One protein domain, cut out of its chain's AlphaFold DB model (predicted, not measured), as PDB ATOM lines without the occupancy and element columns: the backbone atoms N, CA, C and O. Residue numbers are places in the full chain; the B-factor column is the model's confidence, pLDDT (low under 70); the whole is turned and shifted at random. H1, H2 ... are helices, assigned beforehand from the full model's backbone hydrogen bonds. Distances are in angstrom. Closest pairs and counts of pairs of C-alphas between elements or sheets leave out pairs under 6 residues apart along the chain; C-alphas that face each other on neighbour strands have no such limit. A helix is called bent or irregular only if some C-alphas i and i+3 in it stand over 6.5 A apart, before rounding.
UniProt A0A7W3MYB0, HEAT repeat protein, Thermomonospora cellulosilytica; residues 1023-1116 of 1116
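AT A GLANCE: This is residues 1023 to 1116 of the 1116 residues of the protein "HEAT repeat protein" of Thermomonospora cellulosilytica (UniProt A0A7W3MYB0). Two layers of helices make a flat body: H1, H3 and H5 lie side by side in a row, and H2 and H4 cover it, running against it. H1 with H2 and H4 with H5 form two helical hairpins, H3 sits between them, and residues 1111 to 1116 stick out as a tail. The printed part has 94 residues with five named helices, H1 to H5 in chain order, and no named strand: all helix. It is compact, with a radius of gyration of the C-alphas of 13.5 A and spans of 40 by 36 by 19 A.

IN THESE COORDINATES: Find C-alpha 1023 at (58.751, -10.014, -7.932); there H1, residues 1023 to 1033, begins. H2 is residues 1036 to 1044, irregular, with C-alphas 1037 and 1040 7.3 A apart; H3 is residues 1050 to 1058. H4, residues 1062 to 1076, spans 20.9 A and is irregular, with C-alphas 1063 and 1066 7.6 A apart. H5, residues 1090 to 1108, spans 26.7 A and ends at C-alpha 1108, (42.546, -20.821, -1.823).

HOW THE PARTS SIT: Look first at Cys 1027 of H1: its C-alpha is 5.9 A from that of Val 1042, the closest pair with H2, and 5.6 A from that of Ala 1055, the closest pair with H3. H3 touches H5, residues 1097 to 1104 alone, closest at the C-alphas of Val 1056 and Ala 1104, 6.1 A. H4 touches H5, opposite ways, closest at the C-alphas of Ala 1075 and Arg 1098, 4.8 A. Every O i to N i+4 pair is within hydrogen-bond range in H1, H3 and H5; in H2 it is 3 of 5, in H4 6 of 11.

THE WHOLE: The C-alphas of Ala 1086 and Cys 1114 are farthest apart, 40.3 A. The printed part has no cut; the link from H4 to H5 is long. In this model pLDDT is under 70 at residues 1083 to 1087 and 1110 to 1116.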
ATOM      1  N   ASP A1023      59.892  -9.568  -8.735       94.38
ATOM      2  CA  ASP A1023      58.751 -10.014  -7.932       94.38
ATOM      3  C   ASP A1023      57.479  -9.211  -8.255       94.38
ATOM      4  O   ASP A1023      56.400  -9.776  -8.468       94.38
ATOM      5  N   ALA A1024      57.620  -7.893  -8.418       93.88
ATOM      6  CA  ALA A1024      56.546  -7.019  -8.881       93.88
ATOM      7  C   ALA A1024      56.127  -7.354 -10.323       93.88
ATOM      8  O   ALA A1024      54.934  -7.481 -10.616       93.88
ATOM      9  N   ALA A1025      57.098  -7.578 -11.216       94.62
ATOM     10  CA  ALA A1025      56.846  -8.014 -12.586       94.62
ATOM     11  C   ALA A1025      56.146  -9.385 -12.633       94.62
ATOM     12  O   ALA A1025      55.183  -9.549 -13.385       94.62
ATOM     13  N   ALA A1026      56.556 -10.348 -11.800       95.88
ATOM     14  CA  ALA A1026      55.922 -11.662 -11.707       95.88
ATOM     15  C   ALA A1026      54.455 -11.559 -11.268       95.88
ATOM     16  O   ALA A1026      53.588 -12.152 -11.914       95.88
ATOM     17  N   CYS A1027      54.157 -10.752 -10.243       96.12
ATOM     18  CA  CYS A1027      52.788 -10.514  -9.776       96.12
ATOM     19  C   CYS A1027      51.894  -9.900 -10.866       96.12
ATOM     20  O   CYS A1027      50.776 -10.376 -11.087       96.12
ATOM     21  N   VAL A1028      52.385  -8.878 -11.578       95.69
ATOM     22  CA  VAL A1028      51.647  -8.208 -12.664       95.69
ATOM     23  C   VAL A1028      51.429  -9.147 -13.855       95.69
ATOM     24  O   VAL A1028      50.299  -9.277 -14.332       95.69
ATOM     25  N   ILE A1029      52.473  -9.841 -14.328       95.62
ATOM     26  CA  ILE A1029      52.363 -10.762 -15.472       95.62
ATOM     27  C   ILE A1029      51.414 -11.916 -15.135       95.62
ATOM     28  O   ILE A1029      50.523 -12.210 -15.936       95.62
ATOM     29  N   TYR A1030      51.557 -12.542 -13.963       95.31
ATOM     30  CA  TYR A1030      50.673 -13.622 -13.519       95.31
ATOM     31  C   TYR A1030      49.212 -13.155 -13.452       95.31
ATOM     32  O   TYR A1030      48.336 -13.834 -13.988       95.31
ATOM     33  N   HIS A1031      48.937 -11.966 -12.900       94.75
ATOM     34  CA  HIS A1031      47.569 -11.445 -12.824       94.75
ATOM     35  C   HIS A1031      46.964 -11.100 -14.200       94.75
ATOM     36  O   HIS A1031      45.780 -11.355 -14.430       94.75
ATOM     37  N   ALA A1032      47.765 -10.582 -15.136       93.69
ATOM     38  CA  ALA A1032      47.309 -10.218 -16.480       93.69
ATOM     39  C   ALA A1032      47.117 -11.424 -17.423       93.69
ATOM     40  O   ALA A1032      46.265 -11.403 -18.320       93.69
ATOM     41  N   THR A1033      47.920 -12.480 -17.261       93.56
ATOM     42  CA  THR A1033      47.994 -13.599 -18.223       93.56
ATOM     43  C   THR A1033      47.453 -14.925 -17.695       93.56
ATOM     44  O   THR A1033      46.919 -15.693 -18.493       93.56
ATOM     45  N   GLY A1034      47.562 -15.194 -16.390       89.44
ATOM     46  CA  GLY A1034      47.387 -16.536 -15.829       89.44
ATOM     47  C   GLY A1034      48.578 -17.477 -16.077       89.44
ATOM     48  O   GLY A1034      48.396 -18.690 -16.060       89.44
ATOM     49  N   ASP A1035      49.782 -16.953 -16.348       91.88
ATOM     50  CA  ASP A1035      51.002 -17.745 -16.589       91.88
ATOM     51  C   ASP A1035      51.452 -18.491 -15.312       91.88
ATOM     52  O   ASP A1035      52.244 -17.991 -14.510       91.88
ATOM     53  N   HIS A1036      50.920 -19.703 -15.107       89.25
ATOM     54  CA  HIS A1036      51.179 -20.545 -13.932       89.25
ATOM     55  C   HIS A1036      52.664 -20.889 -13.710       89.25
ATOM     56  O   HIS A1036      53.011 -21.296 -12.603       89.25
ATOM     57  N   ALA A1037      53.553 -20.690 -14.693       92.31
ATOM     58  CA  ALA A1037      54.995 -20.851 -14.488       92.31
ATOM     59  C   ALA A1037      55.567 -19.843 -13.469       92.31
ATOM     60  O   ALA A1037      56.578 -20.126 -12.832       92.31
ATOM     61  N   LEU A1038      54.903 -18.697 -13.278       94.81
ATOM     62  CA  LEU A1038      55.290 -17.666 -12.307       94.81
ATOM     63  C   LEU A1038      54.698 -17.891 -10.905       94.81
ATOM     64  O   LEU A1038      55.113 -17.221  -9.961       94.81
ATOM     65  N   LEU A1039      53.751 -18.823 -10.741       93.56
ATOM     66  CA  LEU A1039      53.047 -19.037  -9.470       93.56
ATOM     67  C   LEU A1039      53.981 -19.364  -8.283       93.56
ATOM     68  O   LEU A1039      53.750 -18.785  -7.222       93.56
ATOM     69  N   PRO A1040      55.034 -20.204  -8.405       94.88
ATOM     70  CA  PRO A1040      55.961 -20.451  -7.297       94.88
ATOM     71  C   PRO A1040      56.611 -19.162  -6.783       94.88
ATOM     72  O   PRO A1040      56.612 -18.916  -5.580       94.88
ATOM     73  N   ARG A1041      57.042 -18.282  -7.696       94.75
ATOM     74  CA  ARG A1041      57.626 -16.986  -7.341       94.75
ATOM     75  C   ARG A1041      56.607 -16.062  -6.677       94.75
ATOM     76  O   ARG A1041      56.898 -15.481  -5.646       94.75
ATOM     77  N   VAL A1042      55.379 -15.990  -7.200       94.94
ATOM     78  CA  VAL A1042      54.295 -15.199  -6.579       94.94
ATOM     79  C   VAL A1042      53.950 -15.708  -5.168       94.94
ATOM     80  O   VAL A1042      53.572 -14.913  -4.314       94.94
ATOM     81  N   ILE A1043      54.102 -17.007  -4.887       94.81
ATOM     82  CA  ILE A1043      53.984 -17.563  -3.527       94.81
ATOM     83  C   ILE A1043      55.169 -17.122  -2.647       94.81
ATOM     84  O   ILE A1043      54.967 -16.746  -1.490       94.81
ATOM     85  N   GLU A1044      56.390 -17.135  -3.185       93.94
ATOM     86  CA  GLU A1044      57.603 -16.693  -2.483       93.94
ATOM     87  C   GLU A1044      57.589 -15.191  -2.147       93.94
ATOM     88  O   GLU A1044      58.043 -14.820  -1.066       93.94
ATOM     89  N   THR A1045      56.968 -14.356  -2.985       94.06
ATOM     90  CA  THR A1045      56.772 -12.908  -2.779       94.06
ATOM     91  C   THR A1045      55.748 -12.559  -1.674       94.06
ATOM     92  O   THR A1045      55.613 -11.393  -1.305       94.06
ATOM     93  N   VAL A1046      54.993 -13.520  -1.116       92.88
ATOM     94  CA  VAL A1046      53.992 -13.236  -0.061       92.88
ATOM     95  C   VAL A1046      54.662 -12.736   1.225       92.88
ATOM     96  O   VAL A1046      55.214 -13.527   1.989       92.88
ATOM     97  N   ALA A1047      54.535 -11.431   1.471       88.81
ATOM     98  CA  ALA A1047      55.070 -10.688   2.612       88.81
ATOM     99  C   ALA A1047      54.190  -9.447   2.908       88.81
ATOM    100  O   ALA A1047      53.400  -9.047   2.044       88.81
ATOM    101  N   PRO A1048      54.306  -8.796   4.083       84.31
ATOM    102  CA  PRO A1048      53.599  -7.548   4.396       84.31
ATOM    103  C   PRO A1048      54.279  -6.299   3.780       84.31
ATOM    104  O   PRO A1048      54.460  -5.274   4.436       84.31
ATOM    105  N   THR A1049      54.650  -6.384   2.498       86.12
ATOM    106  CA  THR A1049      55.270  -5.308   1.697       86.12
ATOM    107  C   THR A1049      54.348  -4.893   0.541       86.12
ATOM    108  O   THR A1049      53.463  -5.675   0.177       86.12
ATOM    109  N   PRO A1050      54.502  -3.701  -0.074       85.19
ATOM    110  CA  PRO A1050      53.586  -3.254  -1.131       85.19
ATOM    111  C   PRO A1050      53.535  -4.229  -2.316       85.19
ATOM    112  O   PRO A1050      52.456  -4.581  -2.794       85.19
ATOM    113  N   VAL A1051      54.691  -4.767  -2.720       89.00
ATOM    114  CA  VAL A1051      54.787  -5.848  -3.718       89.00
ATOM    115  C   VAL A1051      54.157  -7.154  -3.209       89.00
ATOM    116  O   VAL A1051      53.400  -7.799  -3.939       89.00
ATOM    117  N   GLY A1052      54.374  -7.516  -1.941       90.00
ATOM    118  CA  GLY A1052      53.724  -8.664  -1.308       90.00
ATOM    119  C   GLY A1052      52.193  -8.552  -1.255       90.00
ATOM    120  O   GLY A1052      51.494  -9.559  -1.402       90.00
ATOM    121  N   LEU A1053      51.632  -7.339  -1.175       89.25
ATOM    122  CA  LEU A1053      50.190  -7.119  -1.304       89.25
ATOM    123  C   LEU A1053      49.684  -7.496  -2.701       89.25
ATOM    124  O   LEU A1053      48.603  -8.077  -2.812       89.25
ATOM    125  N   LEU A1054      50.451  -7.211  -3.761       92.56
ATOM    126  CA  LEU A1054      50.117  -7.630  -5.126       92.56
ATOM    127  C   LEU A1054      50.101  -9.162  -5.233       92.56
ATOM    128  O   LEU A1054      49.149  -9.717  -5.783       92.56
ATOM    129  N   ALA A1055      51.071  -9.851  -4.622       93.38
ATOM    130  CA  ALA A1055      51.079 -11.313  -4.533       93.38
ATOM    131  C   ALA A1055      49.821 -11.852  -3.823       93.38
ATOM    132  O   ALA A1055      49.062 -12.637  -4.398       93.38
ATOM    133  N   VAL A1056      49.511 -11.358  -2.619       92.88
ATOM    134  CA  VAL A1056      48.301 -11.737  -1.859       92.88
ATOM    135  C   VAL A1056      47.015 -11.455  -2.657       92.88
ATOM    136  O   VAL A1056      46.070 -12.254  -2.647       92.88
ATOM    137  N   ARG A1057      46.953 -10.342  -3.397       92.94
ATOM    138  CA  ARG A1057      45.830 -10.006  -4.292       92.94
ATOM    139  C   ARG A1057      45.744 -10.958  -5.491       92.94
ATOM    140  O   ARG A1057      44.627 -11.302  -5.891       92.94
ATOM    141  N   ALA A1058      46.870 -11.430  -6.022       91.81
ATOM    142  CA  ALA A1058      46.939 -12.304  -7.190       91.81
ATOM    143  C   ALA A1058      46.514 -13.754  -6.915       91.81
ATOM    144  O   ALA A1058      45.774 -14.316  -7.724       91.81
ATOM    145  N   LEU A1059      46.935 -14.343  -5.789       91.69
ATOM    146  CA  LEU A1059      46.752 -15.773  -5.490       91.69
ATOM    147  C   LEU A1059      45.281 -16.230  -5.508       91.69
ATOM    148  O   LEU A1059      44.406 -15.613  -4.887       91.69
ATOM    149  N   ARG A1060      45.004 -17.332  -6.219       86.56
ATOM    150  CA  ARG A1060      43.689 -17.993  -6.350       86.56
ATOM    151  C   ARG A1060      43.890 -19.484  -6.636       86.56
ATOM    152  O   ARG A1060      44.893 -19.844  -7.242       86.56
ATOM    153  N   GLY A1061      42.902 -20.307  -6.282       83.94
ATOM    154  CA  GLY A1061      42.882 -21.732  -6.626       83.94
ATOM    155  C   GLY A1061      43.710 -22.621  -5.685       83.94
ATOM    156  O   GLY A1061      44.482 -22.114  -4.866       83.94
ATOM    157  N   PRO A1062      43.533 -23.954  -5.767       83.19
ATOM    158  CA  PRO A1062      44.207 -24.913  -4.892       83.19
ATOM    159  C   PRO A1062      45.724 -24.986  -5.121       83.19
ATOM    160  O   PRO A1062      46.461 -25.344  -4.207       83.19
ATOM    161  N   GLU A1063      46.220 -24.609  -6.303       87.12
ATOM    162  CA  GLU A1063      47.652 -24.590  -6.628       87.12
ATOM    163  C   GLU A1063      48.433 -23.579  -5.767       87.12
ATOM    164  O   GLU A1063      49.634 -23.733  -5.558       87.12
ATOM    165  N   ALA A1064      47.746 -22.570  -5.219       90.62
ATOM    166  CA  ALA A1064      48.299 -21.577  -4.301       90.62
ATOM    167  C   ALA A1064      48.339 -22.037  -2.824       90.62
ATOM    168  O   ALA A1064      48.754 -21.266  -1.955       90.62
ATOM    169  N   ALA A1065      47.949 -23.282  -2.512       89.81
ATOM    170  CA  ALA A1065      47.979 -23.831  -1.151       89.81
ATOM    171  C   ALA A1065      49.324 -23.679  -0.394       89.81
ATOM    172  O   ALA A1065      49.271 -23.445   0.816       89.81
ATOM    173  N   PRO A1066      50.518 -23.726  -1.029       94.06
ATOM    174  CA  PRO A1066      51.783 -23.497  -0.323       94.06
ATOM    175  C   PRO A1066      51.927 -22.101   0.315       94.06
ATOM    176  O   PRO A1066      52.715 -21.947   1.242       94.06
ATOM    177  N   ALA A1067      51.137 -21.099  -0.099       92.69
ATOM    178  CA  ALA A1067      51.120 -19.772   0.531       92.69
ATOM    179  C   ALA A1067      50.356 -19.722   1.872       92.69
ATOM    180  O   ALA A1067      50.474 -18.747   2.616       92.69
ATOM    181  N   VAL A1068      49.551 -20.743   2.198       92.00
ATOM    182  CA  VAL A1068      48.644 -20.733   3.363       92.00
ATOM    183  C   VAL A1068      49.345 -20.463   4.709       92.00
ATOM    184  O   VAL A1068      48.758 -19.718   5.494       92.00
ATOM    185  N   PRO A1069      50.553 -20.986   5.014       92.69
ATOM    186  CA  PRO A1069      51.247 -20.673   6.267       92.69
ATOM    187  C   PRO A1069      51.534 -19.173   6.432       92.69
ATOM    188  O   PRO A1069      51.066 -18.577   7.401       92.69
ATOM    189  N   ARG A1070      52.175 -18.538   5.441       90.69
ATOM    190  CA  ARG A1070      52.485 -17.092   5.448       90.69
ATOM    191  C   ARG A1070      51.223 -16.227   5.449       90.69
ATOM    192  O   ARG A1070      51.140 -15.215   6.137       90.69
ATOM    193  N   LEU A1071      50.183 -16.644   4.722       91.75
ATOM    194  CA  LEU A1071      48.888 -15.961   4.758       91.75
ATOM    195  C   LEU A1071      48.225 -16.046   6.142       91.75
ATOM    196  O   LEU A1071      47.591 -15.078   6.563       91.75
ATOM    197  N   LYS A1072      48.363 -17.170   6.860       91.94
ATOM    198  CA  LYS A1072      47.883 -17.297   8.245       91.94
ATOM    199  C   LYS A1072      48.685 -16.418   9.198       91.94
ATOM    200  O   LYS A1072      48.063 -15.757  10.018       91.94
ATOM    201  N   GLU A1073      50.002 -16.379   9.066       90.19
ATOM    202  CA  GLU A1073      50.898 -15.517   9.842       90.19
ATOM    203  C   GLU A1073      50.502 -14.035   9.715       90.19
ATOM    204  O   GLU A1073      50.098 -13.416  10.702       90.19
ATOM    205  N   ILE A1074      50.426 -13.505   8.486       90.00
ATOM    206  CA  ILE A1074      49.980 -12.123   8.217       90.00
ATOM    207  C   ILE A1074      48.570 -11.864   8.787       90.00
ATOM    208  O   ILE A1074      48.315 -10.809   9.379       90.00
ATOM    209  N   ALA A1075      47.642 -12.816   8.630       90.12
ATOM    210  CA  ALA A1075      46.244 -12.680   9.046       90.12
ATOM    211  C   ALA A1075      46.013 -12.726  10.572       90.12
ATOM    212  O   ALA A1075      45.104 -12.042  11.062       90.12
ATOM    213  N   HIS A1076      46.804 -13.522  11.302       90.38
ATOM    214  CA  HIS A1076      46.587 -13.850  12.719       90.38
ATOM    215  C   HIS A1076      47.668 -13.321  13.673       90.38
ATOM    216  O   HIS A1076      47.450 -13.401  14.878       90.38
ATOM    217  N   SER A1077      48.784 -12.766  13.178       90.56
ATOM    218  CA  SER A1077      49.798 -12.123  14.031       90.56
ATOM    219  C   SER A1077      49.150 -11.113  15.001       90.56
ATOM    220  O   SER A1077      48.268 -10.357  14.569       90.56
ATOM    221  N   PRO A1078      49.544 -11.083  16.291       89.94
ATOM    222  CA  PRO A1078      49.084 -10.077  17.249       89.94
ATOM    223  C   PRO A1078      49.747  -8.709  17.015       89.94
ATOM    224  O   PRO A1078      49.131  -7.674  17.294       89.94
ATOM    225  N   ARG A1079      50.969  -8.700  16.464       90.75
ATOM    226  CA  ARG A1079      51.687  -7.487  16.064       90.75
ATOM    227  C   ARG A1079      51.148  -6.957  14.737       90.75
ATOM    228  O   ARG A1079      50.736  -7.713  13.853       90.75
ATOM    229  N   VAL A1080      51.172  -5.640  14.594       90.38
ATOM    230  CA  VAL A1080      51.032  -4.949  13.308       90.38
ATOM    231  C   VAL A1080      52.196  -5.380  12.409       90.38
ATOM    232  O   VAL A1080      53.305  -5.591  12.890       90.38
ATOM    233  N   GLN A1081      51.933  -5.618  11.125       87.25
ATOM    234  CA  GLN A1081      52.909  -6.202  10.192       87.25
ATOM    235  C   GLN A1081      53.359  -5.225   9.099       87.25
ATOM    236  O   GLN A1081      54.312  -5.507   8.381       87.25
ATOM    237  N   ALA A1082      52.668  -4.095   8.933       82.38
ATOM    238  CA  ALA A1082      53.003  -3.107   7.917       82.38
ATOM    239  C   ALA A1082      54.262  -2.313   8.297       82.38
ATOM    240  O   ALA A1082      54.272  -1.630   9.320       82.38
ATOM    241  N   ALA A1083      55.276  -2.327   7.430       67.69
ATOM    242  CA  ALA A1083      56.400  -1.401   7.533       67.69
ATOM    243  C   ALA A1083      55.930   0.059   7.312       67.69
ATOM    244  O   ALA A1083      55.079   0.306   6.444       67.69
ATOM    245  N   PRO A1084      56.450   1.044   8.068       57.09
ATOM    246  CA  PRO A1084      56.012   2.430   7.963       57.09
ATOM    247  C   PRO A1084      56.593   3.123   6.720       57.09
ATOM    248  O   PRO A1084      57.740   3.550   6.714       57.09
ATOM    249  N   ALA A1085      55.766   3.332   5.692       56.12
ATOM    250  CA  ALA A1085      56.045   4.340   4.658       56.12
ATOM    251  C   ALA A1085      55.743   5.771   5.160       56.12
ATOM    252  O   ALA A1085      56.372   6.738   4.740       56.12
ATOM    253  N   ALA A1086      54.769   5.896   6.069       66.12
ATOM    254  CA  ALA A1086      54.468   7.083   6.867       66.12
ATOM    255  C   ALA A1086      53.645   6.658   8.098       66.12
ATOM    256  O   ALA A1086      52.710   5.865   7.956       66.12
ATOM    257  N   LEU A1087      53.941   7.209   9.284       69.81
ATOM    258  CA  LEU A1087      53.319   6.804  10.561       69.81
ATOM    259  C   LEU A1087      51.779   6.830  10.543       69.81
ATOM    260  O   LEU A1087      51.140   5.930  11.085       69.81
ATOM    261  N   ALA A1088      51.185   7.819   9.869       74.38
ATOM    262  CA  ALA A1088      49.733   7.983   9.761       74.38
ATOM    263  C   ALA A1088      49.028   6.905   8.911       74.38
ATOM    264  O   ALA A1088      47.803   6.801   8.931       74.38
ATOM    265  N   GLN A1089      49.773   6.108   8.135       79.62
ATOM    266  CA  GLN A1089      49.205   5.093   7.241       79.62
ATOM    267  C   GLN A1089      49.396   3.660   7.745       79.62
ATOM    268  O   GLN A1089      48.651   2.782   7.309       79.62
ATOM    269  N   THR A1090      50.319   3.414   8.683       85.69
ATOM    270  CA  THR A1090      50.703   2.072   9.161       85.69
ATOM    271  C   THR A1090      49.498   1.189   9.510       85.69
ATOM    272  O   THR A1090      49.383   0.070   9.011       85.69
ATOM    273  N   LEU A1091      48.537   1.701  10.289       88.00
ATOM    274  CA  LEU A1091      47.356   0.934  10.709       88.00
ATOM    275  C   LEU A1091      46.314   0.730   9.604       88.00
ATOM    276  O   LEU A1091      45.664  -0.319   9.545       88.00
ATOM    277  N   THR A1092      46.184   1.690   8.690       86.44
ATOM    278  CA  THR A1092      45.344   1.550   7.490       86.44
ATOM    279  C   THR A1092      45.902   0.461   6.573       86.44
ATOM    280  O   THR A1092      45.159  -0.405   6.104       86.44
ATOM    281  N   VAL A1093      47.221   0.463   6.372       85.69
ATOM    282  CA  VAL A1093      47.947  -0.495   5.534       85.69
ATOM    283  C   VAL A1093      47.947  -1.897   6.161       85.69
ATOM    284  O   VAL A1093      47.624  -2.861   5.469       85.69
ATOM    285  N   ASP A1094      48.176  -2.043   7.471       89.81
ATOM    286  CA  ASP A1094      48.060  -3.339   8.166       89.81
ATOM    287  C   ASP A1094      46.637  -3.910   8.114       89.81
ATOM    288  O   ASP A1094      46.439  -5.092   7.819       89.81
ATOM    289  N   THR A1095      45.626  -3.056   8.299       88.19
ATOM    290  CA  THR A1095      44.221  -3.451   8.135       88.19
ATOM    291  C   THR A1095      43.949  -3.942   6.708       88.19
ATOM    292  O   THR A1095      43.228  -4.932   6.523       88.19
ATOM    293  N   ALA A1096      44.555  -3.314   5.694       85.62
ATOM    294  CA  ALA A1096      44.470  -3.758   4.306       85.62
ATOM    295  C   ALA A1096      45.182  -5.107   4.084       85.62
ATOM    296  O   ALA A1096      44.545  -6.016   3.542       85.62
ATOM    297  N   TYR A1097      46.424  -5.291   4.560       87.25
ATOM    298  CA  TYR A1097      47.142  -6.578   4.508       87.25
ATOM    299  C   TYR A1097      46.316  -7.696   5.131       87.25
ATOM    300  O   TYR A1097      46.024  -8.697   4.474       87.25
ATOM    301  N   ARG A1098      45.869  -7.504   6.376       89.81
ATOM    302  CA  ARG A1098      45.073  -8.484   7.117       89.81
ATOM    303  C   ARG A1098      43.783  -8.828   6.375       89.81
ATOM    304  O   ARG A1098      43.441 -10.006   6.257       89.81
ATOM    305  N   THR A1099      43.095  -7.830   5.821       90.81
ATOM    306  CA  THR A1099      41.868  -8.033   5.034       90.81
ATOM    307  C   THR A1099      42.133  -8.815   3.744       90.81
ATOM    308  O   THR A1099      41.367  -9.722   3.410       90.81
ATOM    309  N   GLN A1100      43.198  -8.496   3.002       90.69
ATOM    310  CA  GLN A1100      43.521  -9.202   1.760       90.69
ATOM    311  C   GLN A1100      44.056 -10.614   2.020       90.69
ATOM    312  O   GLN A1100      43.717 -11.518   1.260       90.69
ATOM    313  N   ALA A1101      44.785 -10.839   3.118       91.25
ATOM    314  CA  ALA A1101      45.234 -12.163   3.544       91.25
ATOM    315  C   ALA A1101      44.046 -13.085   3.870       91.25
ATOM    316  O   ALA A1101      43.980 -14.192   3.342       91.25
ATOM    317  N   HIS A1102      43.042 -12.607   4.621       91.50
ATOM    318  CA  HIS A1102      41.797 -13.363   4.839       91.50
ATOM    319  C   HIS A1102      41.078 -13.671   3.516       91.50
ATOM    320  O   HIS A1102      40.713 -14.816   3.267       91.50
ATOM    321  N   LYS A1103      40.943 -12.683   2.616       91.12
ATOM    322  CA  LYS A1103      40.360 -12.896   1.277       91.12
ATOM    323  C   LYS A1103      41.174 -13.870   0.419       91.12
ATOM    324  O   LYS A1103      40.600 -14.545  -0.429       91.12
ATOM    325  N   ALA A1104      42.498 -13.912   0.557       90.38
ATOM    326  CA  ALA A1104      43.364 -14.861  -0.140       90.38
ATOM    327  C   ALA A1104      43.176 -16.276   0.413       90.38
ATOM    328  O   ALA A1104      42.903 -17.176  -0.372       90.38
ATOM    329  N   LEU A1105      43.193 -16.447   1.741       90.94
ATOM    330  CA  LEU A1105      42.862 -17.712   2.400       90.94
ATOM    331  C   LEU A1105      41.519 -18.246   1.886       90.94
ATOM    332  O   LEU A1105      41.493 -19.333   1.323       90.94
ATOM    333  N   THR A1106      40.446 -17.447   1.924       88.56
ATOM    334  CA  THR A1106      39.131 -17.863   1.398       88.56
ATOM    335  C   THR A1106      39.177 -18.277  -0.078       88.56
ATOM    336  O   THR A1106      38.540 -19.255  -0.441       88.56
ATOM    337  N   ARG A1107      39.935 -17.583  -0.943       88.56
ATOM    338  CA  ARG A1107      40.069 -17.910  -2.384       88.56
ATOM    339  C   ARG A1107      40.905 -19.162  -2.682       88.56
ATOM    340  O   ARG A1107      40.875 -19.635  -3.819       88.56
ATOM    341  N   ILE A1108      41.680 -19.638  -1.713       88.06
ATOM    342  CA  ILE A1108      42.546 -20.821  -1.823       88.06
ATOM    343  C   ILE A1108      41.873 -22.034  -1.164       88.06
ATOM    344  O   ILE A1108      42.000 -23.152  -1.654       88.06
ATOM    345  N   THR A1109      41.123 -21.825  -0.076       75.75
ATOM    346  CA  THR A1109      40.567 -22.894   0.771       75.75
ATOM    347  C   THR A1109      39.104 -23.249   0.483       75.75
ATOM    348  O   THR A1109      38.447 -23.789   1.370       75.75
ATOM    349  N   THR A1110      38.548 -22.937  -0.694       56.84
ATOM    350  CA  THR A1110      37.141 -23.258  -1.016       56.84
ATOM    351  C   THR A1110      36.874 -24.764  -1.129       56.84
ATOM    352  O   THR A1110      36.800 -25.316  -2.227       56.84
ATOM    353  N   GLU A1111      36.596 -25.397   0.008       40.47
ATOM    354  CA  GLU A1111      35.316 -26.094   0.158       40.47
ATOM    355  C   GLU A1111      34.171 -25.050   0.148       40.47
ATOM    356  O   GLU A1111      34.387 -23.894   0.529       40.47
ATOM    357  N   PRO A1112      32.961 -25.386  -0.334       33.81
ATOM    358  CA  PRO A1112      31.857 -24.429  -0.416       33.81
ATOM    359  C   PRO A1112      31.392 -23.962   0.979       33.81
ATOM    360  O   PRO A1112      31.470 -24.729   1.940       33.81
ATOM    361  N   PRO A1113      30.883 -22.722   1.113       38.22
ATOM    362  CA  PRO A1113      30.562 -22.142   2.412       38.22
ATOM    363  C   PRO A1113      29.407 -22.884   3.095       38.22
ATOM    364  O   PRO A1113      28.317 -23.009   2.537       38.22
ATOM    365  N   CYS A1114      29.636 -23.333   4.329       31.17
ATOM    366  CA  CYS A1114      28.579 -23.811   5.212       31.17
ATOM    367  C   CYS A1114      28.026 -22.620   6.010       31.17
ATOM    368  O   CYS A1114      28.788 -21.914   6.668       31.17
ATOM    369  N   GLU A1115      26.717 -22.379   5.934       34.34
ATOM    370  CA  GLU A1115      26.052 -21.282   6.646       34.34
ATOM    371  C   GLU A1115      26.086 -21.489   8.171       34.34
ATOM    372  O   GLU A1115      25.573 -22.501   8.663       34.34
ATOM    373  N   ARG A1116      26.605 -20.498   8.913       28.62
ATOM    374  CA  ARG A1116      26.158 -20.118  10.268       28.62
ATOM    375  C   ARG A1116      26.728 -18.778  10.719       28.62
ATOM    376  O   ARG A1116      27.940 -18.570  10.512       28.62
TER     377      ARG A1116